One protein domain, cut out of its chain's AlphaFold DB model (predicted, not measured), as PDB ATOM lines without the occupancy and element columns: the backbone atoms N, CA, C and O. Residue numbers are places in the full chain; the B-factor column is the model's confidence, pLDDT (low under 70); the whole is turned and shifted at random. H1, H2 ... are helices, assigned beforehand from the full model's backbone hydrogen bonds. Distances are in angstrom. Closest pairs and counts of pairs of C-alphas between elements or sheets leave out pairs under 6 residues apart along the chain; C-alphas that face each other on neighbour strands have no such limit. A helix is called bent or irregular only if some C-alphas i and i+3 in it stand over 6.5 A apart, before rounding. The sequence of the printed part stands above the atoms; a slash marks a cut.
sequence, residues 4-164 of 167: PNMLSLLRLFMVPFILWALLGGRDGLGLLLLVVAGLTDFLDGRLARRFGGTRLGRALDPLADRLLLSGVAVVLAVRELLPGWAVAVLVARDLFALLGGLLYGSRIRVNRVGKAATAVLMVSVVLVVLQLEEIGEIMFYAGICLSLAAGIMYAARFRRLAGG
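AT A GLANCE: This is residues 4 to 164 of the 167 residues of the protein "CDP-alcohol phosphatidyltransferase" of Rubrobacter xylanophilus (strain DSM 9941 / NBRC 16129 / PRD-1) (UniProt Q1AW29). The longest helix, H6, and H5 form a hairpin along one side of an up-and-down bundle, each helix running against the one before; H3 is nearest the middle beside H4, and H1 and H2 pack beyond. Residues 159 to 164 stick out. The printed part has 161 residues, six named helices, H1 to H6, no named strand: all helix, compact, radius of gyration of the C-alphas 16.1 A, spans 52 by 36 by 21 A.

IN THESE COORDINATES: H6, residues 133 to 162, is 42.6 A long, ending at C-alpha 162 (-1.105, -112.554, -29.252). H5 is 112 to 129, H4 84 to 104, H3 55 to 78, H2 27 to 51. H1, 4 to 23, starts at (-18.627, -141.138, -19.063); assigned as one helix by its hydrogen bonds, it is bent, C-alphas 13 and 16 being 6.7 A apart, with arms H1a, 4 to 13, and H1b, 16 to 23. H3 is only just irregular: C-alphas 59 and 62 are 6.6 A apart.

HOW THE PARTS SIT: H6 touches H5, closest C-alphas Ser 124 and Gly 136, 4.3 A. H3 touches H5 at a steep tilt of 44 degrees, closest C-alphas Ala 73 and Val 125, 6.6 A. Every O i to N i+4 pair is within hydrogen-bond range in H1a, H1b, H4, H5 and H6; in H2 19 of 21, in H3 18 of 20.

THE WHOLE: The printed part has no cut and no long link. pLDDT is under 70 at residues 4 to 5, 45 to 59, 104 to 111 and 157 to 164.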
ATOM      1  N   PRO A   4     -18.669-142.575 -19.354       61.06
ATOM      2  CA  PRO A   4     -18.627-141.138 -19.063       61.06
ATOM      3  C   PRO A   4     -19.562-140.297 -19.943       61.06
ATOM      4  O   PRO A   4     -20.107-139.292 -19.521       61.06
ATOM      5  N   ASN A   5     -19.790-140.719 -21.190       69.25
ATOM      6  CA  ASN A   5     -20.675-139.998 -22.102       69.25
ATOM      7  C   ASN A   5     -22.148-140.154 -21.704       69.25
ATOM      8  O   ASN A   5     -22.953-139.273 -21.986       69.25
ATOM      9  N   MET A   6     -22.510-141.284 -21.092       72.62
ATOM     10  CA  MET A   6     -23.880-141.527 -20.638       72.62
ATOM     11  C   MET A   6     -24.225-140.674 -19.424       72.62
ATOM     12  O   MET A   6     -25.345-140.191 -19.330       72.62
ATOM     13  N   LEU A   7     -23.270-140.461 -18.525       74.50
ATOM     14  CA  LEU A   7     -23.473-139.690 -17.306       74.50
ATOM     15  C   LEU A   7     -23.485-138.170 -17.573       74.50
ATOM     16  O   LEU A   7     -24.374-137.491 -17.058       74.50
ATOM     17  N   SER A   8     -22.651-137.639 -18.481       75.12
ATOM     18  CA  SER A   8     -22.797-136.249 -18.965       75.12
ATOM     19  C   SER A   8     -24.149-136.015 -19.663       75.12
ATOM     20  O   SER A   8     -24.800-134.992 -19.447       75.12
ATOM     21  N   LEU A   9     -24.611-136.972 -20.483       79.94
ATOM     22  CA  LEU A   9     -25.936-136.907 -21.120       79.94
ATOM     23  C   LEU A   9     -27.070-137.002 -20.098       79.94
ATOM     24  O   LEU A   9     -28.055-136.276 -20.212       79.94
ATOM     25  N   LEU A  10     -26.923-137.866 -19.092       83.38
ATOM     26  CA  LEU A  10     -27.869-137.981 -17.990       83.38
ATOM     27  C   LEU A  10     -27.969-136.654 -17.239       83.38
ATOM     28  O   LEU A  10     -29.073-136.189 -16.988       83.38
ATOM     29  N   ARG A  11     -26.842-135.998 -16.948       83.88
ATOM     30  CA  ARG A  11     -26.830-134.683 -16.298       83.88
ATOM     31  C   ARG A  11     -27.577-133.647 -17.117       83.88
ATOM     32  O   ARG A  11     -28.445-132.970 -16.578       83.88
ATOM     33  N   LEU A  12     -27.286-133.564 -18.416       85.62
ATOM     34  CA  LEU A  12     -27.995-132.668 -19.327       85.62
ATOM     35  C   LEU A  12     -29.504-132.948 -19.326       85.62
ATOM     36  O   LEU A  12     -30.302-132.015 -19.300       85.62
ATOM     37  N   PHE A  13     -29.892-134.225 -19.299       88.62
ATOM     38  CA  PHE A  13     -31.286-134.638 -19.182       88.62
ATOM     39  C   PHE A  13     -31.901-134.264 -17.828       88.62
ATOM     40  O   PHE A  13     -33.065-133.891 -17.791       88.62
ATOM     41  N   MET A  14     -31.141-134.303 -16.729       89.81
ATOM     42  CA  MET A  14     -31.605-133.936 -15.385       89.81
ATOM     43  C   MET A  14     -31.823-132.430 -15.205       89.81
ATOM     44  O   MET A  14     -32.702-132.056 -14.429       89.81
ATOM     45  N   VAL A  15     -31.078-131.568 -15.913       92.19
ATOM     46  CA  VAL A  15     -31.206-130.098 -15.812       92.19
ATOM     47  C   VAL A  15     -32.666-129.622 -15.877       92.19
ATOM     48  O   VAL A  15     -33.105-128.999 -14.912       92.19
ATOM     49  N   PRO A  16     -33.466-129.913 -16.925       93.00
ATOM     50  CA  PRO A  16     -34.848-129.434 -16.995       93.00
ATOM     51  C   PRO A  16     -35.716-129.897 -15.817       93.00
ATOM     52  O   PRO A  16     -36.558-129.130 -15.357       93.00
ATOM     53  N   PHE A  17     -35.495-131.103 -15.281       94.88
ATOM     54  CA  PHE A  17     -36.235-131.593 -14.111       94.88
ATOM     55  C   PHE A  17     -35.842-130.855 -12.831       94.88
ATOM     56  O   PHE A  17     -36.714-130.553 -12.020       94.88
ATOM     57  N   ILE A  18     -34.555-130.525 -12.669       95.12
ATOM     58  CA  ILE A  18     -34.071-129.695 -11.556       95.12
ATOM     59  C   ILE A  18     -34.738-128.319 -11.617       95.12
ATOM     60  O   ILE A  18     -35.317-127.876 -10.628       95.12
ATOM     61  N   LEU A  19     -34.710-127.668 -12.784       95.69
ATOM     62  CA  LEU A  19     -35.300-126.339 -12.955       95.69
ATOM     63  C   LEU A  19     -36.811-126.359 -12.725       95.69
ATOM     64  O   LEU A  19     -37.328-125.506 -12.011       95.69
ATOM     65  N   TRP A  20     -37.515-127.354 -13.272       96.19
ATOM     66  CA  TRP A  20     -38.950-127.535 -13.052       96.19
ATOM     67  C   TRP A  20     -39.292-127.737 -11.571       96.19
ATOM     68  O   TRP A  20     -40.243-127.136 -11.070       96.19
ATOM     69  N   ALA A  21     -38.515-128.553 -10.855       95.94
ATOM     70  CA  ALA A  21     -38.728-128.806  -9.437       95.94
ATOM     71  C   ALA A  21     -38.549-127.536  -8.600       95.94
ATOM     72  O   ALA A  21     -39.425-127.205  -7.801       95.94
ATOM     73  N   LEU A  22     -37.450-126.811  -8.825       95.75
ATOM     74  CA  LEU A  22     -37.137-125.576  -8.108       95.75
ATOM     75  C   LEU A  22     -38.116-124.444  -8.448       95.75
ATOM     76  O   LEU A  22     -38.527-123.717  -7.549       95.75
ATOM     77  N   LEU A  23     -38.544-124.308  -9.708       94.50
ATOM     78  CA  LEU A  23     -39.580-123.337 -10.094       94.50
ATOM     79  C   LEU A  23     -40.938-123.675  -9.476       94.50
ATOM     80  O   LEU A  23     -41.678-122.780  -9.084       94.50
ATOM     81  N   GLY A  24     -41.262-124.962  -9.367       93.50
ATOM     82  CA  GLY A  24     -42.495-125.437  -8.744       93.50
ATOM     83  C   GLY A  24     -42.482-125.431  -7.212       93.50
ATOM     84  O   GLY A  24     -43.386-126.023  -6.625       93.50
ATOM     85  N   GLY A  25     -41.459-124.855  -6.568       91.75
ATOM     86  CA  GLY A  25     -41.318-124.806  -5.107       91.75
ATOM     87  C   GLY A  25     -41.037-126.161  -4.443       91.75
ATOM     88  O   GLY A  25     -41.198-126.310  -3.235       91.75
ATOM     89  N   ARG A  26     -40.641-127.184  -5.212       95.00
ATOM     90  CA  ARG A  26     -40.324-128.530  -4.708       95.00
ATOM     91  C   ARG A  26     -38.850-128.622  -4.322       95.00
ATOM     92  O   ARG A  26     -38.106-129.427  -4.885       95.00
ATOM     93  N   ASP A  27     -38.439-127.810  -3.355       92.50
ATOM     94  CA  ASP A  27     -37.023-127.574  -3.036       92.50
ATOM     95  C   ASP A  27     -36.282-128.844  -2.619       92.50
ATOM     96  O   ASP A  27     -35.180-129.093  -3.099       92.50
ATOM     97  N   GLY A  28     -36.925-129.731  -1.852       93.50
ATOM     98  CA  GLY A  28     -36.344-131.031  -1.502       93.50
ATOM     99  C   GLY A  28     -36.059-131.928  -2.716       93.50
ATOM    100  O   GLY A  28     -35.019-132.585  -2.772       93.50
ATOM    101  N   LEU A  29     -36.943-131.931  -3.722       94.44
ATOM    102  CA  LEU A  29     -36.745-132.703  -4.954       94.44
ATOM    103  C   LEU A  29     -35.698-132.044  -5.858       94.44
ATOM    104  O   LEU A  29     -34.847-132.737  -6.413       94.44
ATOM    105  N   GLY A  30     -35.723-130.713  -5.965       93.69
ATOM    106  CA  GLY A  30     -34.710-129.947  -6.689       93.69
ATOM    107  C   GLY A  30     -33.311-130.155  -6.108       93.69
ATOM    108  O   GLY A  30     -32.378-130.442  -6.855       93.69
ATOM    109  N   LEU A  31     -33.181-130.113  -4.780       94.06
ATOM    110  CA  LEU A  31     -31.939-130.386  -4.062       94.06
ATOM    111  C   LEU A  31     -31.454-131.818  -4.287       94.06
ATOM    112  O   LEU A  31     -30.283-132.021  -4.597       94.06
ATOM    113  N   LEU A  32     -32.343-132.809  -4.163       94.56
ATOM    114  CA  LEU A  32     -31.996-134.209  -4.400       94.56
ATOM    115  C   LEU A  32     -31.431-134.400  -5.812       94.56
ATOM    116  O   LEU A  32     -30.358-134.977  -5.976       94.56
ATOM    117  N   LEU A  33     -32.125-133.883  -6.827       93.62
ATOM    118  CA  LEU A  33     -31.674-133.975  -8.213       93.62
ATOM    119  C   LEU A  33     -30.360-133.214  -8.444       93.62
ATOM    120  O   LEU A  33     -29.497-133.718  -9.161       93.62
ATOM    121  N   LEU A  34     -30.181-132.046  -7.820       91.62
ATOM    122  CA  LEU A  34     -28.952-131.251  -7.893       91.62
ATOM    123  C   LEU A  34     -27.754-131.997  -7.289       91.62
ATOM    124  O   LEU A  34     -26.683-132.048  -7.896       91.62
ATOM    125  N   VAL A  35     -27.938-132.626  -6.125       91.06
ATOM    126  CA  VAL A  35     -26.911-133.445  -5.466       91.06
ATOM    127  C   VAL A  35     -26.573-134.666  -6.314       91.06
ATOM    128  O   VAL A  35     -25.394-134.943  -6.536       91.06
ATOM    129  N   VAL A  36     -27.579-135.377  -6.835       91.00
ATOM    130  CA  VAL A  36     -27.356-136.532  -7.718       91.00
ATOM    131  C   VAL A  36     -26.584-136.106  -8.968       91.00
ATOM    132  O   VAL A  36     -25.588-136.749  -9.294       91.00
ATOM    133  N   ALA A  37     -26.963-134.994  -9.605       88.69
ATOM    134  CA  ALA A  37     -26.270-134.448 -10.771       88.69
ATOM    135  C   ALA A  37     -24.792-134.124 -10.472       88.69
ATOM    136  O   ALA A  37     -23.906-134.522 -11.236       88.69
ATOM    137  N   GLY A  38     -24.511-133.470  -9.338       84.44
ATOM    138  CA  GLY A  38     -23.146-133.162  -8.899       84.44
ATOM    139  C   GLY A  38     -22.315-134.405  -8.557       84.44
ATOM    140  O   GLY A  38     -21.131-134.478  -8.890       84.44
ATOM    141  N   LEU A  39     -22.927-135.426  -7.949       84.81
ATOM    142  CA  LEU A  39     -22.259-136.701  -7.675       84.81
ATOM    143  C   LEU A  39     -21.902-137.444  -8.965       84.81
ATOM    144  O   LEU A  39     -20.792-137.972  -9.072       84.81
ATOM    145  N   THR A  40     -22.797-137.458  -9.958       82.88
ATOM    146  CA  THR A  40     -22.489-138.050 -11.267       82.88
ATOM    147  C   THR A  40     -21.320-137.358 -11.963       82.88
ATOM    148  O   THR A  40     -20.486-138.059 -12.530       82.88
ATOM    149  N   ASP A  41     -21.169-136.034 -11.831       78.88
ATOM    150  CA  ASP A  41     -19.993-135.321 -12.355       78.88
ATOM    151  C   ASP A  41     -18.683-135.745 -11.711       78.88
ATOM    152  O   ASP A  41     -17.689-136.043 -12.381       78.88
ATOM    153  N   PHE A  42     -18.688-135.843 -10.387       74.69
ATOM    154  CA  PHE A  42     -17.499-136.262  -9.671       74.69
ATOM    155  C   PHE A  42     -17.061-137.680 -10.072       74.69
ATOM    156  O   PHE A  42     -15.861-137.953 -10.236       74.69
ATOM    157  N   LEU A  43     -18.031-138.581 -10.260       76.12
ATOM    158  CA  LEU A  43     -17.785-139.941 -10.728       76.12
ATOM    159  C   LEU A  43     -17.264-139.947 -12.172       76.12
ATOM    160  O   LEU A  43     -16.244-140.590 -12.437       76.12
ATOM    161  N   ASP A  44     -17.862-139.166 -13.070       71.50
ATOM    162  CA  ASP A  44     -17.401-139.010 -14.453       71.50
ATOM    163  C   ASP A  44     -15.969-138.529 -14.550       71.50
ATOM    164  O   ASP A  44     -15.149-139.138 -15.241       71.50
ATOM    165  N   GLY A  45     -15.619-137.494 -13.790       67.69
ATOM    166  CA  GLY A  45     -14.262-136.966 -13.759       67.69
ATOM    167  C   GLY A  45     -13.234-138.012 -13.313       67.69
ATOM    168  O   GLY A  45     -12.054-137.936 -13.677       67.69
ATOM    169  N   ARG A  46     -13.639-139.021 -12.531       68.62
ATOM    170  CA  ARG A  46     -12.770-140.132 -12.111       68.62
ATOM    171  C   ARG A  46     -12.722-141.257 -13.145       68.62
ATOM    172  O   ARG A  46     -11.636-141.783 -13.392       68.62
ATOM    173  N   LEU A  47     -13.847-141.597 -13.773       65.38
ATOM    174  CA  LEU A  47     -13.918-142.636 -14.803       65.38
ATOM    175  C   LEU A  47     -13.329-142.192 -16.147       65.38
ATOM    176  O   LEU A  47     -12.596-142.958 -16.772       65.38
ATOM    177  N   ALA A  48     -13.557-140.952 -16.575       63.75
ATOM    178  CA  ALA A  48     -13.003-140.398 -17.808       63.75
ATOM    179  C   ALA A  48     -11.464-140.396 -17.801       63.75
ATOM    180  O   ALA A  48     -10.846-140.616 -18.844       63.75
ATOM    181  N   ARG A  49     -10.846-140.231 -16.618       65.38
ATOM    182  CA  ARG A  49      -9.391-140.357 -16.417       65.38
ATOM    183  C   ARG A  49      -8.861-141.780 -16.617       65.38
ATOM    184  O   ARG A  49      -7.681-141.926 -16.907       65.38
ATOM    185  N   ARG A  50      -9.701-142.809 -16.455       61.66
ATOM    186  CA  ARG A  50      -9.316-144.224 -16.587       61.66
ATOM    187  C   ARG A  50      -9.684-144.839 -17.939       61.66
ATOM    188  O   ARG A  50      -8.933-145.670 -18.425       61.66
ATOM    189  N   PHE A  51     -10.805-144.436 -18.541       63.50
ATOM    190  CA  PHE A  51     -11.381-145.131 -19.704       63.50
ATOM    191  C   PHE A  51     -11.421-144.310 -21.003       63.50
ATOM    192  O   PHE A  51     -11.733-144.858 -22.055       63.50
ATOM    193  N   GLY A  52     -11.094-143.012 -20.957       63.31
ATOM    194  CA  GLY A  52     -11.129-142.130 -22.126       63.31
ATOM    195  C   GLY A  52     -12.553-141.755 -22.573       63.31
ATOM    196  O   GLY A  52     -13.411-142.597 -22.844       63.31
ATOM    197  N   GLY A  53     -12.829-140.450 -22.668       65.75
ATOM    198  CA  GLY A  53     -14.109-139.925 -23.169       65.75
ATOM    199  C   GLY A  53     -14.151-139.798 -24.697       65.75
ATOM    200  O   GLY A  53     -13.112-139.613 -25.340       65.75
ATOM    201  N   THR A  54     -15.343-139.820 -25.294       69.56
ATOM    202  CA  THR A  54     -15.536-139.505 -26.725       69.56
ATOM    203  C   THR A  54     -15.310-138.005 -26.988       69.56
ATOM    204  O   THR A  54     -15.323-137.195 -26.058       69.56
ATOM    205  N   ARG A  55     -15.063-137.603 -28.247       68.38
ATOM    206  CA  ARG A  55     -14.901-136.175 -28.611       68.38
ATOM    207  C   ARG A  55     -16.189-135.372 -28.388       68.38
ATOM    208  O   ARG A  55     -16.116-134.250 -27.908       68.38
ATOM    209  N   LEU A  56     -17.341-135.975 -28.696       66.31
ATOM    210  CA  LEU A  56     -18.661-135.365 -28.513       66.31
ATOM    211  C   LEU A  56     -18.998-135.150 -27.033       66.31
ATOM    212  O   LEU A  56     -19.361-134.043 -26.660       66.31
ATOM    213  N   GLY A  57     -18.795-136.156 -26.176       67.50
ATOM    214  CA  GLY A  57     -19.045-136.019 -24.736       67.50
ATOM    215  C   GLY A  57     -18.213-134.921 -24.096       67.50
ATOM    216  O   GLY A  57     -18.740-134.082 -23.379       67.50
ATOM    217  N   ARG A  58     -16.926-134.847 -24.455       68.62
ATOM    218  CA  ARG A  58     -16.024-133.785 -23.984       68.62
ATOM    219  C   ARG A  58     -16.435-132.377 -24.421       68.62
ATOM    220  O   ARG A  58     -16.047-131.420 -23.762       68.62
ATOM    221  N   ALA A  59     -17.155-132.240 -25.533       69.31
ATOM    222  CA  ALA A  59     -17.664-130.953 -25.998       69.31
ATOM    223  C   ALA A  59     -18.994-130.574 -25.325       69.31
ATOM    224  O   ALA A  59     -19.243-129.391 -25.109       69.31
ATOM    225  N   LEU A  60     -19.825-131.563 -24.981       71.81
ATOM    226  CA  LEU A  60     -21.111-131.357 -24.305       71.81
ATOM    227  C   LEU A  60     -20.963-131.109 -22.797       71.81
ATOM    228  O   LEU A  60     -21.762-130.368 -22.234       71.81
ATOM    229  N   ASP A  61     -19.929-131.667 -22.163       73.50
ATOM    230  CA  ASP A  61     -19.658-131.545 -20.720       73.50
ATOM    231  C   ASP A  61     -19.660-130.083 -20.221       73.50
ATOM    232  O   ASP A  61     -20.470-129.736 -19.360       73.50
ATOM    233  N   PRO A  62     -18.865-129.162 -20.814       74.50
ATOM    234  CA  PRO A  62     -18.804-127.777 -20.349       74.50
ATOM    235  C   PRO A  62     -20.105-127.008 -20.577       74.50
ATOM    236  O   PRO A  62     -20.301-125.950 -19.981       74.50
ATOM    237  N   LEU A  63     -20.952-127.492 -21.487       79.81
ATOM    238  CA  LEU A  63     -22.234-126.885 -21.811       79.81
ATOM    239  C   LEU A  63     -23.295-127.341 -20.806       79.81
ATOM    240  O   LEU A  63     -23.991-126.498 -20.249       79.81
ATOM    241  N   ALA A  64     -23.355-128.642 -20.503       82.81
ATOM    242  CA  ALA A  64     -24.234-129.195 -19.475       82.81
ATOM    243  C   ALA A  64     -23.948-128.596 -18.086       82.81
ATOM    244  O   ALA A  64     -24.884-128.202 -17.394       82.81
ATOM    245  N   ASP A  65     -22.674-128.442 -17.715       82.19
ATOM    246  CA  ASP A  65     -22.281-127.839 -16.433       82.19
ATOM    247  C   ASP A  65     -22.726-126.390 -16.287       82.19
ATOM    248  O   ASP A  65     -23.264-125.987 -15.255       82.19
ATOM    249  N   ARG A  66     -22.522-125.590 -17.337       87.19
ATOM    250  CA  ARG A  66     -22.928-124.183 -17.329       87.19
ATOM    251  C   ARG A  66     -24.438-124.049 -17.325       87.19
ATOM    252  O   ARG A  66     -24.945-123.200 -16.606       87.19
ATOM    253  N   LEU A  67     -25.149-124.890 -18.078       90.00
ATOM    254  CA  LEU A  67     -26.612-124.918 -18.056       90.00
ATOM    255  C   LEU A  67     -27.154-125.297 -16.680       90.00
ATOM    256  O   LEU A  67     -28.123-124.688 -16.241       90.00
ATOM    257  N   LEU A  68     -26.525-126.251 -15.987       91.44
ATOM    258  CA  LEU A  68     -26.908-126.615 -14.628       91.44
ATOM    259  C   LEU A  68     -26.750-125.420 -13.678       91.44
ATOM    260  O   LEU A  68     -27.726-124.998 -13.065       91.44
ATOM    261  N   LEU A  69     -25.547-124.844 -13.590       93.12
ATOM    262  CA  LEU A  69     -25.270-123.755 -12.650       93.12
ATOM    263  C   LEU A  69     -26.045-122.477 -13.001       93.12
ATOM    264  O   LEU A  69     -26.727-121.916 -12.146       93.12
ATOM    265  N   SER A  70     -25.962-122.024 -14.256       94.38
ATOM    266  CA  SER A  70     -26.654-120.816 -14.718       94.38
ATOM    267  C   SER A  70     -28.168-120.989 -14.667       94.38
ATOM    268  O   SER A  70     -28.866-120.076 -14.243       94.38
ATOM    269  N   GLY A  71     -28.687-122.155 -15.060       95.06
ATOM    270  CA  GLY A  71     -30.119-122.439 -15.013       95.06
ATOM    271  C   GLY A  71     -30.657-122.396 -13.587       95.06
ATOM    272  O   GLY A  71     -31.649-121.716 -13.334       95.06
ATOM    273  N   VAL A  72     -29.981-123.062 -12.644       96.00
ATOM    274  CA  VAL A  72     -30.370-123.026 -11.227       96.00
ATOM    275  C   VAL A  72     -30.302-121.595 -10.695       96.00
ATOM    276  O   VAL A  72     -31.269-121.135 -10.099       96.00
ATOM    277  N   ALA A  73     -29.223-120.857 -10.968       96.62
ATOM    278  CA  ALA A  73     -29.097-119.463 -10.540       96.62
ATOM    279  C   ALA A  73     -30.218-118.568 -11.105       96.62
ATOM    280  O   ALA A  73     -30.764-117.745 -10.376       96.62
ATOM    281  N   VAL A  74     -30.611-118.753 -12.372       97.31
ATOM    282  CA  VAL A  74     -31.745-118.034 -12.983       97.31
ATOM    283  C   VAL A  74     -33.049-118.354 -12.265       97.31
ATOM    284  O   VAL A  74     -33.799-117.436 -11.952       97.31
ATOM    285  N   VAL A  75     -33.314-119.624 -11.955       96.81
ATOM    286  CA  VAL A  75     -34.512-120.010 -11.194       96.81
ATOM    287  C   VAL A  75     -34.519-119.370  -9.806       96.81
ATOM    288  O   VAL A  75     -35.550-118.855  -9.382       96.81
ATOM    289  N   LEU A  76     -33.376-119.356  -9.119       96.12
ATOM    290  CA  LEU A  76     -33.246-118.712  -7.811       96.12
ATOM    291  C   LEU A  76     -33.474-117.196  -7.896       96.12
ATOM    292  O   LEU A  76     -34.157-116.646  -7.037       96.12
ATOM    293  N   ALA A  77     -32.994-116.528  -8.948       97.19
ATOM    294  CA  ALA A  77     -33.272-115.108  -9.165       97.19
ATOM    295  C   ALA A  77     -34.738-114.817  -9.509       97.19
ATOM    296  O   ALA A  77     -35.287-113.831  -9.031       97.19
ATOM    297  N   VAL A  78     -35.393-115.673 -10.302       96.94
ATOM    298  CA  VAL A  78     -36.837-115.560 -10.588       96.94
ATOM    299  C   VAL A  78     -37.668-115.710  -9.312       96.94
ATOM    300  O   VAL A  78     -38.732-115.112  -9.200       96.94
ATOM    301  N   ARG A  79     -37.174-116.485  -8.344       94.94
ATOM    302  CA  ARG A  79     -37.773-116.633  -7.013       94.94
ATOM    303  C   ARG A  79     -37.338-115.559  -6.013       94.94
ATOM    304  O   ARG A  79     -37.650-115.699  -4.838       94.94
ATOM    305  N   GLU A  80     -36.611-114.537  -6.463       95.31
ATOM    306  CA  GLU A  80     -36.078-113.441  -5.640       95.31
ATOM    307  C   GLU A  80     -35.102-113.881  -4.527       95.31
ATOM    308  O   GLU A  80     -34.759-113.091  -3.657       95.31
ATOM    309  N   LEU A  81     -34.585-115.115  -4.593       94.25
ATOM    310  CA  LEU A  81     -33.607-115.667  -3.639       94.25
ATOM    311  C   LEU A  81     -32.165-115.268  -3.971       94.25
ATOM    312  O   LEU A  81     -31.253-115.438  -3.167       94.25
ATOM    313  N   LEU A  82     -31.936-114.803  -5.199       96.12
ATOM    314  CA  LEU A  82     -30.671-114.228  -5.632       96.12
ATOM    315  C   LEU A  82     -30.931-112.931  -6.404       96.12
ATOM    316  O   LEU A  82     -31.911-112.833  -7.147       96.12
ATOM    317  N   PRO A  83     -30.018-111.951  -6.334       96.62
ATOM    318  CA  PRO A  83     -30.153-110.730  -7.106       96.62
ATOM    319  C   PRO A  83     -30.046-111.022  -8.603       96.62
ATOM    320  O   PRO A  83     -29.017-111.505  -9.091       96.62
ATOM    321  N   GLY A  84     -31.074-110.646  -9.365       96.31
ATOM    322  CA  GLY A  84     -31.108-110.867 -10.815       96.31
ATOM    323  C   GLY A  84     -29.919-110.252 -11.563       96.31
ATOM    324  O   GLY A  84     -29.415-110.850 -12.512       96.31
ATOM    325  N   TRP A  85     -29.401-109.107 -11.103       96.69
ATOM    326  CA  TRP A  85     -28.215-108.478 -11.696       96.69
ATOM    327  C   TRP A  85     -26.952-109.338 -11.523       96.69
ATOM    328  O   TRP A  85     -26.144-109.439 -12.445       96.69
ATOM    329  N   ALA A  86     -26.791-109.998 -10.373       94.62
ATOM    330  CA  ALA A  86     -25.636-110.845 -10.092       94.62
ATOM    331  C   ALA A  86     -25.684-112.108 -10.961       94.62
ATOM    332  O   ALA A  86     -24.686-112.506 -11.566       94.62
ATOM    333  N   VAL A  87     -26.876-112.690 -11.105       96.69
ATOM    334  CA  VAL A  87     -27.102-113.825 -12.006       96.69
ATOM    335  C   VAL A  87     -26.869-113.435 -13.467       96.69
ATOM    336  O   VAL A  87     -26.228-114.186 -14.199       96.69
ATOM    337  N   ALA A  88     -27.291-112.241 -13.894       95.94
ATOM    338  CA  ALA A  88     -27.015-111.749 -15.243       95.94
ATOM    339  C   ALA A  88     -25.503-111.648 -15.526       95.94
ATOM    340  O   ALA A  88     -25.050-112.052 -16.598       95.94
ATOM    341  N   VAL A  89     -24.705-111.186 -14.554       94.75
ATOM    342  CA  VAL A  89     -23.234-111.157 -14.658       94.75
ATOM    343  C   VAL A  89     -22.656-112.567 -14.799       94.75
ATOM    344  O   VAL A  89     -21.794-112.785 -15.657       94.75
ATOM    345  N   LEU A  90     -23.135-113.530 -14.005       93.94
ATOM    346  CA  LEU A  90     -22.722-114.935 -14.103       93.94
ATOM    347  C   LEU A  90     -23.001-115.506 -15.503       93.94
ATOM    348  O   LEU A  90     -22.090-116.034 -16.145       93.94
ATOM    349  N   VAL A  91     -24.234-115.355 -15.995       93.62
ATOM    350  CA  VAL A  91     -24.657-115.863 -17.311       93.62
ATOM    351  C   VAL A  91     -23.852-115.209 -18.432       93.62
ATOM    352  O   VAL A  91     -23.358-115.899 -19.325       93.62
ATOM    353  N   ALA A  92     -23.660-113.887 -18.375       91.50
ATOM    354  CA  ALA A  92     -22.847-113.169 -19.349       91.50
ATOM    355  C   ALA A  92     -21.412-113.712 -19.371       91.50
ATOM    356  O   ALA A  92     -20.892-114.053 -20.435       91.50
ATOM    357  N   ARG A  93     -20.782-113.863 -18.198       88.38
ATOM    358  CA  ARG A  93     -19.433-114.430 -18.057       88.38
ATOM    359  C   ARG A  93     -19.340-115.830 -18.666       88.38
ATOM    360  O   ARG A  93     -18.358-116.136 -19.350       88.38
ATOM    361  N   ASP A  94     -20.335-116.679 -18.430       87.38
ATOM    362  CA  ASP A  94     -20.370-118.035 -18.975       87.38
ATOM    363  C   ASP A  94     -20.567-118.034 -20.494       87.38
ATOM    364  O   ASP A  94     -19.901-118.804 -21.190       87.38
ATOM    365  N   LEU A  95     -21.376-117.130 -21.041       87.06
ATOM    366  CA  LEU A  95     -21.522-116.981 -22.487       87.06
ATOM    367  C   LEU A  95     -20.214-116.513 -23.142       87.06
ATOM    368  O   LEU A  95     -19.759-117.122 -24.112       87.06
ATOM    369  N   PHE A  96     -19.542-115.510 -22.565       84.06
ATOM    370  CA  PHE A  96     -18.232-115.044 -23.036       84.06
ATOM    371  C   PHE A  96     -17.195-116.170 -23.056       84.06
ATOM    372  O   PHE A  96     -16.452-116.328 -24.027       84.06
ATOM    373  N   ALA A  97     -17.151-116.989 -22.005       79.81
ATOM    374  CA  ALA A  97     -16.211-118.098 -21.938       79.81
ATOM    375  C   ALA A  97     -16.562-119.249 -22.909       79.81
ATOM    376  O   ALA A  97     -15.649-119.961 -23.328       79.81
ATOM    377  N   LEU A  98     -17.837-119.449 -23.273       79.50
ATOM    378  CA  LEU A  98     -18.240-120.414 -24.310       79.50
ATOM    379  C   LEU A  98     -17.826-119.924 -25.702       79.50
ATOM    380  O   LEU A  98     -17.170-120.658 -26.440       79.50
ATOM    381  N   LEU A  99     -18.141-118.666 -26.027       81.31
ATOM    382  CA  LEU A  99     -17.777-118.038 -27.300       81.31
ATOM    383  C   LEU A  99     -16.259-118.022 -27.506       81.31
ATOM    384  O   LEU A  99     -15.775-118.393 -28.572       81.31
ATOM    385  N   GLY A 100     -15.493-117.679 -26.465       76.25
ATOM    386  CA  GLY A 100     -14.031-117.724 -26.516       76.25
ATOM    387  C   GLY A 100     -13.482-119.127 -26.802       76.25
ATOM    388  O   GLY A 100     -12.523-119.265 -27.560       76.25
ATOM    389  N   GLY A 101     -14.106-120.171 -26.247       74.69
ATOM    390  CA  GLY A 101     -13.739-121.561 -26.529       74.69
ATOM    391  C   GLY A 101     -14.066-122.002 -27.959       74.69
ATOM    392  O   GLY A 101     -13.280-122.738 -28.556       74.69
ATOM    393  N   LEU A 102     -15.188-121.532 -28.516       74.69
ATOM    394  CA  LEU A 102     -15.612-121.835 -29.885       74.69
ATOM    395  C   LEU A 102     -14.724-121.143 -30.931       74.69
ATOM    396  O   LEU A 102     -14.305-121.782 -31.891       74.69
ATOM    397  N   LEU A 103     -14.413-119.859 -30.728       74.81
ATOM    398  CA  LEU A 103     -13.672-119.041 -31.694       74.81
ATOM    399  C   LEU A 103     -12.165-119.342 -31.720       74.81
ATOM    400  O   LEU A 103     -11.558-119.329 -32.785       74.81
ATOM    401  N   TYR A 104     -11.553-119.620 -30.563       67.25
ATOM    402  CA  TYR A 104     -10.091-119.768 -30.441       67.25
ATOM    403  C   TYR A 104      -9.630-121.203 -30.131       67.25
ATOM    404  O   TYR A 104      -8.435-121.465 -29.960       67.25
ATOM    405  N   GLY A 105     -10.570-122.149 -30.079       62.53
ATOM    406  CA  GLY A 105     -10.321-123.554 -29.774       62.53
ATOM    407  C   GLY A 105      -9.924-123.821 -28.316       62.53
ATOM    408  O   GLY A 105      -9.604-122.935 -27.523       62.53
ATOM    409  N   SER A 106      -9.880-125.100 -27.940       55.06
ATOM    410  CA  SER A 106      -9.615-125.577 -26.572       55.06
ATOM    411  C   SER A 106      -8.161-125.410 -26.080       55.06
ATOM    412  O   SER A 106      -7.741-126.096 -25.148       55.06
ATOM    413  N   ARG A 107      -7.359-124.507 -26.672       47.03
ATOM    414  CA  ARG A 107      -5.969-124.211 -26.236       47.03
ATOM    415  C   ARG A 107      -5.901-123.398 -24.939       47.03
ATOM    416  O   ARG A 107      -4.831-123.173 -24.371       47.03
ATOM    417  N   ILE A 108      -7.060-122.989 -24.450       50.78
ATOM    418  CA  ILE A 108      -7.243-122.135 -23.293       50.78
ATOM    419  C   ILE A 108      -7.402-123.023 -22.060       50.78
ATOM    420  O   ILE A 108      -8.477-123.534 -21.748       50.78
ATOM    421  N   ARG A 109      -6.293-123.253 -21.351       52.31
ATOM    422  CA  ARG A 109      -6.328-123.982 -20.080       52.31
ATOM    423  C   ARG A 109      -6.995-123.124 -19.009       52.31
ATOM    424  O   ARG A 109      -6.511-122.042 -18.686       52.31
ATOM    425  N   VAL A 110      -8.072-123.650 -18.429       57.62
ATOM    426  CA  VAL A 110      -8.772-123.041 -17.293       57.62
ATOM    427  C   VAL A 110      -7.806-122.923 -16.112       57.62
ATOM    428  O   VAL A 110      -7.223-123.915 -15.667       57.62
ATOM    429  N   ASN A 111      -7.627-121.704 -15.601       66.94
ATOM    430  CA  ASN A 111      -6.793-121.452 -14.427       66.94
ATOM    431  C   ASN A 111      -7.431-122.066 -13.168       66.94
ATOM    432  O   ASN A 111      -8.655-122.124 -13.049       66.94
ATOM    433  N   ARG A 112      -6.605-122.475 -12.190       75.12
ATOM    434  CA  ARG A 112      -7.067-123.046 -10.905       75.12
ATOM    435  C   ARG A 112      -8.093-122.150 -10.193       75.12
ATOM    436  O   ARG A 112      -9.028-122.664  -9.595       75.12
ATOM    437  N   VAL A 113      -7.970-120.832 -10.351       77.44
ATOM    438  CA  VAL A 113      -8.907-119.834  -9.807       77.44
ATOM    439  C   VAL A 113     -10.305-119.947 -10.421       77.44
ATOM    440  O   VAL A 113     -11.289-119.874  -9.699       77.44
ATOM    441  N   GLY A 114     -10.420-120.221 -11.724       79.88
ATOM    442  CA  GLY A 114     -11.726-120.427 -12.364       79.88
ATOM    443  C   GLY A 114     -12.421-121.710 -11.896       79.88
ATOM    444  O   GLY A 114     -13.643-121.735 -11.764       79.88
ATOM    445  N   LYS A 115     -11.646-122.760 -11.588       82.19
ATOM    446  CA  LYS A 115     -12.185-123.982 -10.972       82.19
ATOM    447  C   LYS A 115     -12.692-123.722  -9.556       82.19
ATOM    448  O   LYS A 115     -13.800-124.134  -9.238       82.19
ATOM    449  N   ALA A 116     -11.909-123.008  -8.744       86.75
ATOM    450  CA  ALA A 116     -12.325-122.615  -7.401       86.75
ATOM    451  C   ALA A 116     -13.601-121.759  -7.437       86.75
ATOM    452  O   ALA A 116     -14.541-122.057  -6.713       86.75
ATOM    453  N   ALA A 117     -13.679-120.779  -8.345       89.31
ATOM    454  CA  ALA A 117     -14.873-119.957  -8.534       89.31
ATOM    455  C   ALA A 117     -16.124-120.804  -8.816       89.31
ATOM    456  O   ALA A 117     -17.157-120.612  -8.187       89.31
ATOM    457  N   THR A 118     -16.015-121.780  -9.722       88.00
ATOM    458  CA  THR A 118     -17.148-122.646 -10.095       88.00
ATOM    459  C   THR A 118     -17.579-123.541  -8.929       88.00
ATOM    460  O   THR A 118     -18.771-123.724  -8.708       88.00
ATOM    461  N   ALA A 119     -16.628-124.050  -8.139       89.38
ATOM    462  CA  ALA A 119     -16.936-124.820  -6.935       89.38
ATOM    463  C   ALA A 119     -17.662-123.968  -5.881       89.38
ATOM    464  O   ALA A 119     -18.664-124.408  -5.329       89.38
ATOM    465  N   VAL A 120     -17.198-122.735  -5.650       93.88
ATOM    466  CA  VAL A 120     -17.845-121.785  -4.730       93.88
ATOM    467  C   VAL A 120     -19.267-121.456  -5.195       93.88
ATOM    468  O   VAL A 120     -20.186-121.474  -4.383       93.88
ATOM    469  N   LEU A 121     -19.475-121.235  -6.496       94.38
ATOM    470  CA  LEU A 121     -20.803-120.981  -7.064       94.38
ATOM    471  C   LEU A 121     -21.744-122.186  -6.928       94.38
ATOM    472  O   LEU A 121     -22.911-122.004  -6.594       94.38
ATOM    473  N   MET A 122     -21.250-123.414  -7.126       91.94
ATOM    474  CA  MET A 122     -22.055-124.624  -6.901       91.94
ATOM    475  C   MET A 122     -22.449-124.792  -5.431       91.94
ATOM    476  O   MET A 122     -23.590-125.134  -5.138       91.94
ATOM    477  N   VAL A 123     -21.533-124.526  -4.498       93.81
ATOM    478  CA  VAL A 123     -21.851-124.550  -3.061       93.81
ATOM    479  C   VAL A 123     -22.879-123.474  -2.722       93.81
ATOM    480  O   VAL A 123     -23.843-123.756  -2.021       93.81
ATOM    481  N   SER A 124     -22.709-122.268  -3.262       95.81
ATOM    482  CA  SER A 124     -23.644-121.158  -3.083       95.81
ATOM    483  C   SER A 124     -25.075-121.542  -3.470       95.81
ATOM    484  O   SER A 124     -25.962-121.444  -2.626       95.81
ATOM    485  N   VAL A 125     -25.310-122.051  -4.687       94.81
ATOM    486  CA  VAL A 125     -26.677-122.408  -5.113       94.81
ATOM    487  C   VAL A 125     -27.282-123.522  -4.257       94.81
ATOM    488  O   VAL A 125     -28.474-123.488  -3.973       94.81
ATOM    489  N   VAL A 126     -26.471-124.476  -3.784       94.75
ATOM    490  CA  VAL A 126     -26.927-125.519  -2.850       94.75
ATOM    491  C   VAL A 126     -27.342-124.914  -1.506       94.75
ATOM    492  O   VAL A 126     -28.381-125.296  -0.975       94.75
ATOM    493  N   LEU A 127     -26.571-123.966  -0.967       95.50
ATOM    494  CA  LEU A 127     -26.897-123.280   0.288       95.50
ATOM    495  C   LEU A 127     -28.192-122.470   0.176       95.50
ATOM    496  O   LEU A 127     -29.029-122.554   1.070       95.50
ATOM    497  N   VAL A 128     -28.393-121.754  -0.934       95.56
ATOM    498  CA  VAL A 128     -29.643-121.016  -1.174       95.56
ATOM    499  C   VAL A 128     -30.837-121.977  -1.231       95.56
ATOM    500  O   VAL A 128     -31.847-121.739  -0.579       95.56
ATOM    501  N   VAL A 129     -30.715-123.110  -1.935       94.12
ATOM    502  CA  VAL A 129     -31.778-124.136  -1.982       94.12
ATOM    503  C   VAL A 129     -32.039-124.764  -0.603       94.12
ATOM    504  O   VAL A 129     -33.165-125.161  -0.311       94.12
ATOM    505  N   LEU A 130     -31.027-124.830   0.268       94.50
ATOM    506  CA  LEU A 130     -31.142-125.268   1.666       94.50
ATOM    507  C   LEU A 130     -31.733-124.204   2.609       94.50
ATOM    508  O   LEU A 130     -31.715-124.414   3.820       94.50
ATOM    509  N   GLN A 131     -32.253-123.090   2.082       93.44
ATOM    510  CA  GLN A 131     -32.799-121.968   2.859       93.44
ATOM    511  C   GLN A 131     -31.744-121.242   3.713       93.44
ATOM    512  O   GLN A 131     -32.066-120.575   4.692       93.44
ATOM    513  N   LEU A 132     -30.465-121.345   3.340       94.81
ATOM    514  CA  LEU A 132     -29.358-120.579   3.922       94.81
ATOM    515  C   LEU A 132     -29.000-119.410   2.995       94.81
ATOM    516  O   LEU A 132     -27.862-119.291   2.535       94.81
ATOM    517  N   GLU A 133     -30.000-118.583   2.689       93.62
ATOM    518  CA  GLU A 133     -29.957-117.546   1.649       93.62
ATOM    519  C   GLU A 133     -28.821-116.543   1.867       93.62
ATOM    520  O   GLU A 133     -28.013-116.358   0.965       93.62
ATOM    521  N   GLU A 134     -28.668-115.990   3.076       93.75
ATOM    522  CA  GLU A 134     -27.624-114.996   3.378       93.75
ATOM    523  C   GLU A 134     -26.208-115.530   3.099       93.75
ATOM    524  O   GLU A 134     -25.400-114.903   2.409       93.75
ATOM    525  N   ILE A 135     -25.898-116.729   3.605       95.94
ATOM    526  CA  ILE A 135     -24.586-117.362   3.411       95.94
ATOM    527  C   ILE A 135     -24.410-117.744   1.937       95.94
ATOM    528  O   ILE A 135     -23.330-117.567   1.363       95.94
ATOM    529  N   GLY A 136     -25.474-118.257   1.318       95.75
ATOM    530  CA  GLY A 136     -25.513-118.621  -0.090       95.75
ATOM    531  C   GLY A 136     -25.232-117.431  -1.003       95.75
ATOM    532  O   GLY A 136     -24.401-117.551  -1.903       95.75
ATOM    533  N   GLU A 137     -25.838-116.277  -0.743       95.81
ATOM    534  CA  GLU A 137     -25.662-115.042  -1.508       95.81
ATOM    535  C   GLU A 137     -24.246-114.471  -1.344       95.81
ATOM    536  O   GLU A 137     -23.587-114.146  -2.335       95.81
ATOM    537  N   ILE A 138     -23.704-114.444  -0.120       96.75
ATOM    538  CA  ILE A 138     -22.311-114.027   0.126       96.75
ATOM    539  C   ILE A 138     -21.337-114.910  -0.665       96.75
ATOM    540  O   ILE A 138     -20.415-114.414  -1.326       96.75
ATOM    541  N   MET A 139     -21.547-116.228  -0.634       95.69
ATOM    542  CA  MET A 139     -20.764-117.172  -1.433       95.69
ATOM    543  C   MET A 139     -20.978-116.967  -2.934       95.69
ATOM    544  O   MET A 139     -20.027-117.116  -3.703       95.69
ATOM    545  N   PHE A 140     -22.178-116.571  -3.362       96.69
ATOM    546  CA  PHE A 140     -22.469-116.263  -4.759       96.69
ATOM    547  C   PHE A 140     -21.622-115.086  -5.245       96.69
ATOM    548  O   PHE A 140     -20.923-115.198  -6.255       96.69
ATOM    549  N   TYR A 141     -21.596-113.987  -4.485       96.12
ATOM    550  CA  TYR A 141     -20.761-112.826  -4.792       96.12
ATOM    551  C   TYR A 141     -19.274-113.164  -4.785       96.12
ATOM    552  O   TYR A 141     -18.557-112.793  -5.715       96.12
ATOM    553  N   ALA A 142     -18.803-113.919  -3.789       95.12
ATOM    554  CA  ALA A 142     -17.418-114.383  -3.746       95.12
ATOM    555  C   ALA A 142     -17.068-115.217  -4.993       95.12
ATOM    556  O   ALA A 142     -16.026-115.009  -5.620       95.12
ATOM    557  N   GLY A 143     -17.970-116.115  -5.394       94.19
ATOM    558  CA  GLY A 143     -17.859-116.921  -6.603       94.19
ATOM    559  C   GLY A 143     -17.789-116.076  -7.876       94.19
ATOM    560  O   GLY A 143     -16.889-116.282  -8.696       94.19
ATOM    561  N   ILE A 144     -18.670-115.081  -8.024       93.88
ATOM    562  CA  ILE A 144     -18.656-114.140  -9.152       93.88
ATOM    563  C   ILE A 144     -17.337-113.369  -9.188       93.88
ATOM    564  O   ILE A 144     -16.672-113.373 -10.226       93.88
ATOM    565  N   CYS A 145     -16.907-112.776  -8.073       93.12
ATOM    566  CA  CYS A 145     -15.653-112.026  -7.978       93.12
ATOM    567  C   CYS A 145     -14.446-112.879  -8.395       93.12
ATOM    568  O   CYS A 145     -13.633-112.454  -9.224       93.12
ATOM    569  N   LEU A 146     -14.359-114.119  -7.903       90.62
ATOM    570  CA  LEU A 146     -13.323-115.073  -8.310       90.62
ATOM    571  C   LEU A 146     -13.419-115.426  -9.801       90.62
ATOM    572  O   LEU A 146     -12.394-115.551 -10.478       90.62
ATOM    573  N   SER A 147     -14.634-115.580 -10.331       88.75
ATOM    574  CA  SER A 147     -14.864-115.918 -11.739       88.75
ATOM    575  C   SER A 147     -14.426-114.789 -12.682       88.75
ATOM    576  O   SER A 147     -13.814-115.063 -13.720       88.75
ATOM    577  N   LEU A 148     -14.664-113.532 -12.291       88.38
ATOM    578  CA  LEU A 148     -14.255-112.337 -13.023       88.38
ATOM    579  C   LEU A 148     -12.741-112.148 -12.946       88.38
ATOM    580  O   LEU A 148     -12.100-111.965 -13.980       88.38
ATOM    581  N   ALA A 149     -12.140-112.304 -11.763       87.50
ATOM    582  CA  ALA A 149     -10.687-112.290 -11.603       87.50
ATOM    583  C   ALA A 149     -10.010-113.363 -12.476       87.50
ATOM    584  O   ALA A 149      -9.011-113.098 -13.152       87.50
ATOM    585  N   ALA A 150     -10.587-114.570 -12.537       83.12
ATOM    586  CA  ALA A 150     -10.131-115.625 -13.438       83.12
ATOM    587  C   ALA A 150     -10.247-115.229 -14.918       83.12
ATOM    588  O   ALA A 150      -9.324-115.508 -15.689       83.12
ATOM    589  N   GLY A 151     -11.339-114.559 -15.304       79.31
ATOM    590  CA  GLY A 151     -11.545-114.016 -16.649       79.31
ATOM    591  C   GLY A 151     -10.515-112.949 -17.030       79.31
ATOM    592  O   GLY A 151      -9.946-113.005 -18.119       79.31
ATOM    593  N   ILE A 152     -10.188-112.033 -16.116       81.50
ATOM    594  CA  ILE A 152      -9.178-110.985 -16.334       81.50
ATOM    595  C   ILE A 152      -7.785-111.600 -16.507       81.50
ATOM    596  O   ILE A 152      -7.078-111.271 -17.462       81.50
ATOM    597  N   MET A 153      -7.394-112.536 -15.636       77.25
ATOM    598  CA  MET A 153      -6.119-113.253 -15.776       77.25
ATOM    599  C   MET A 153      -6.031-114.004 -17.104       77.25
ATOM    600  O   MET A 153      -4.962-114.090 -17.710       77.25
ATOM    601  N   TYR A 154      -7.157-114.547 -17.559       71.25
ATOM    602  CA  TYR A 154      -7.248-115.210 -18.844       71.25
ATOM    603  C   TYR A 154      -7.048-114.222 -20.011       71.25
ATOM    604  O   TYR A 154      -6.178-114.448 -20.855       71.25
ATOM    605  N   ALA A 155      -7.746-113.083 -20.008       72.94
ATOM    606  CA  ALA A 155      -7.604-112.046 -21.032       72.94
ATOM    607  C   ALA A 155      -6.192-111.422 -21.062       72.94
ATOM    608  O   ALA A 155      -5.645-111.139 -22.129       72.94
ATOM    609  N   ALA A 156      -5.563-111.236 -19.898       73.75
ATOM    610  CA  ALA A 156      -4.185-110.758 -19.799       73.75
ATOM    611  C   ALA A 156      -3.180-111.762 -20.388       73.75
ATOM    612  O   ALA A 156      -2.248-111.371 -21.093       73.75
ATOM    613  N   ARG A 157      -3.380-113.065 -20.146       69.00
ATOM    614  CA  ARG A 157      -2.534-114.125 -20.713       69.00
ATOM    615  C   ARG A 157      -2.709-114.249 -22.226       69.00
ATOM    616  O   ARG A 157      -1.725-114.468 -22.924       69.00
ATOM    617  N   PHE A 158      -3.932-114.064 -22.719       66.94
ATOM    618  CA  PHE A 158      -4.231-114.040 -24.149       66.94
ATOM    619  C   PHE A 158      -3.493-112.900 -24.863       66.94
ATOM    620  O   PHE A 158      -2.794-113.149 -25.840       66.94
ATOM    621  N   ARG A 159      -3.544-111.673 -24.318       68.50
ATOM    622  CA  ARG A 159      -2.813-110.519 -24.877       68.50
ATOM    623  C   ARG A 159      -1.302-110.748 -24.969       68.50
ATOM    624  O   ARG A 159      -0.694-110.352 -25.954       68.50
ATOM    625  N   ARG A 160      -0.697-111.428 -23.989       64.69
ATOM    626  CA  ARG A 160       0.743-111.757 -24.015       64.69
ATOM    627  C   ARG A 160       1.119-112.777 -25.094       64.69
ATOM    628  O   ARG A 160       2.221-112.707 -25.613       64.69
ATOM    629  N   LEU A 161       0.228-113.714 -25.419       61.69
ATOM    630  CA  LEU A 161       0.462-114.701 -26.481       61.69
ATOM    631  C   LEU A 161       0.201-114.116 -27.873       61.69
ATOM    632  O   LEU A 161       0.936-114.423 -28.800       61.69
ATOM    633  N   ALA A 162      -0.811-113.256 -28.005       61.56
ATOM    634  CA  ALA A 162      -1.105-112.554 -29.252       61.56
ATOM    635  C   ALA A 162      -0.064-111.467 -29.583       61.56
ATOM    636  O   ALA A 162       0.179-111.206 -30.752       61.56
ATOM    637  N   GLY A 163       0.563-110.851 -28.572       58.53
ATOM    638  CA  GLY A 163       1.608-109.834 -28.751       58.53
ATOM    639  C   GLY A 163       3.048-110.361 -28.786       58.53
ATOM    640  O   GLY A 163       3.959-109.566 -28.961       58.53
ATOM    641  N   GLY A 164       3.267-111.665 -28.579       52.16
ATOM    642  CA  GLY A 164       4.593-112.305 -28.612       52.16
ATOM    643  C   GLY A 164       4.854-113.153 -29.860       52.16
ATOM    644  O   GLY A 164       5.868-113.841 -29.921       52.16
TER     645      GLY A 164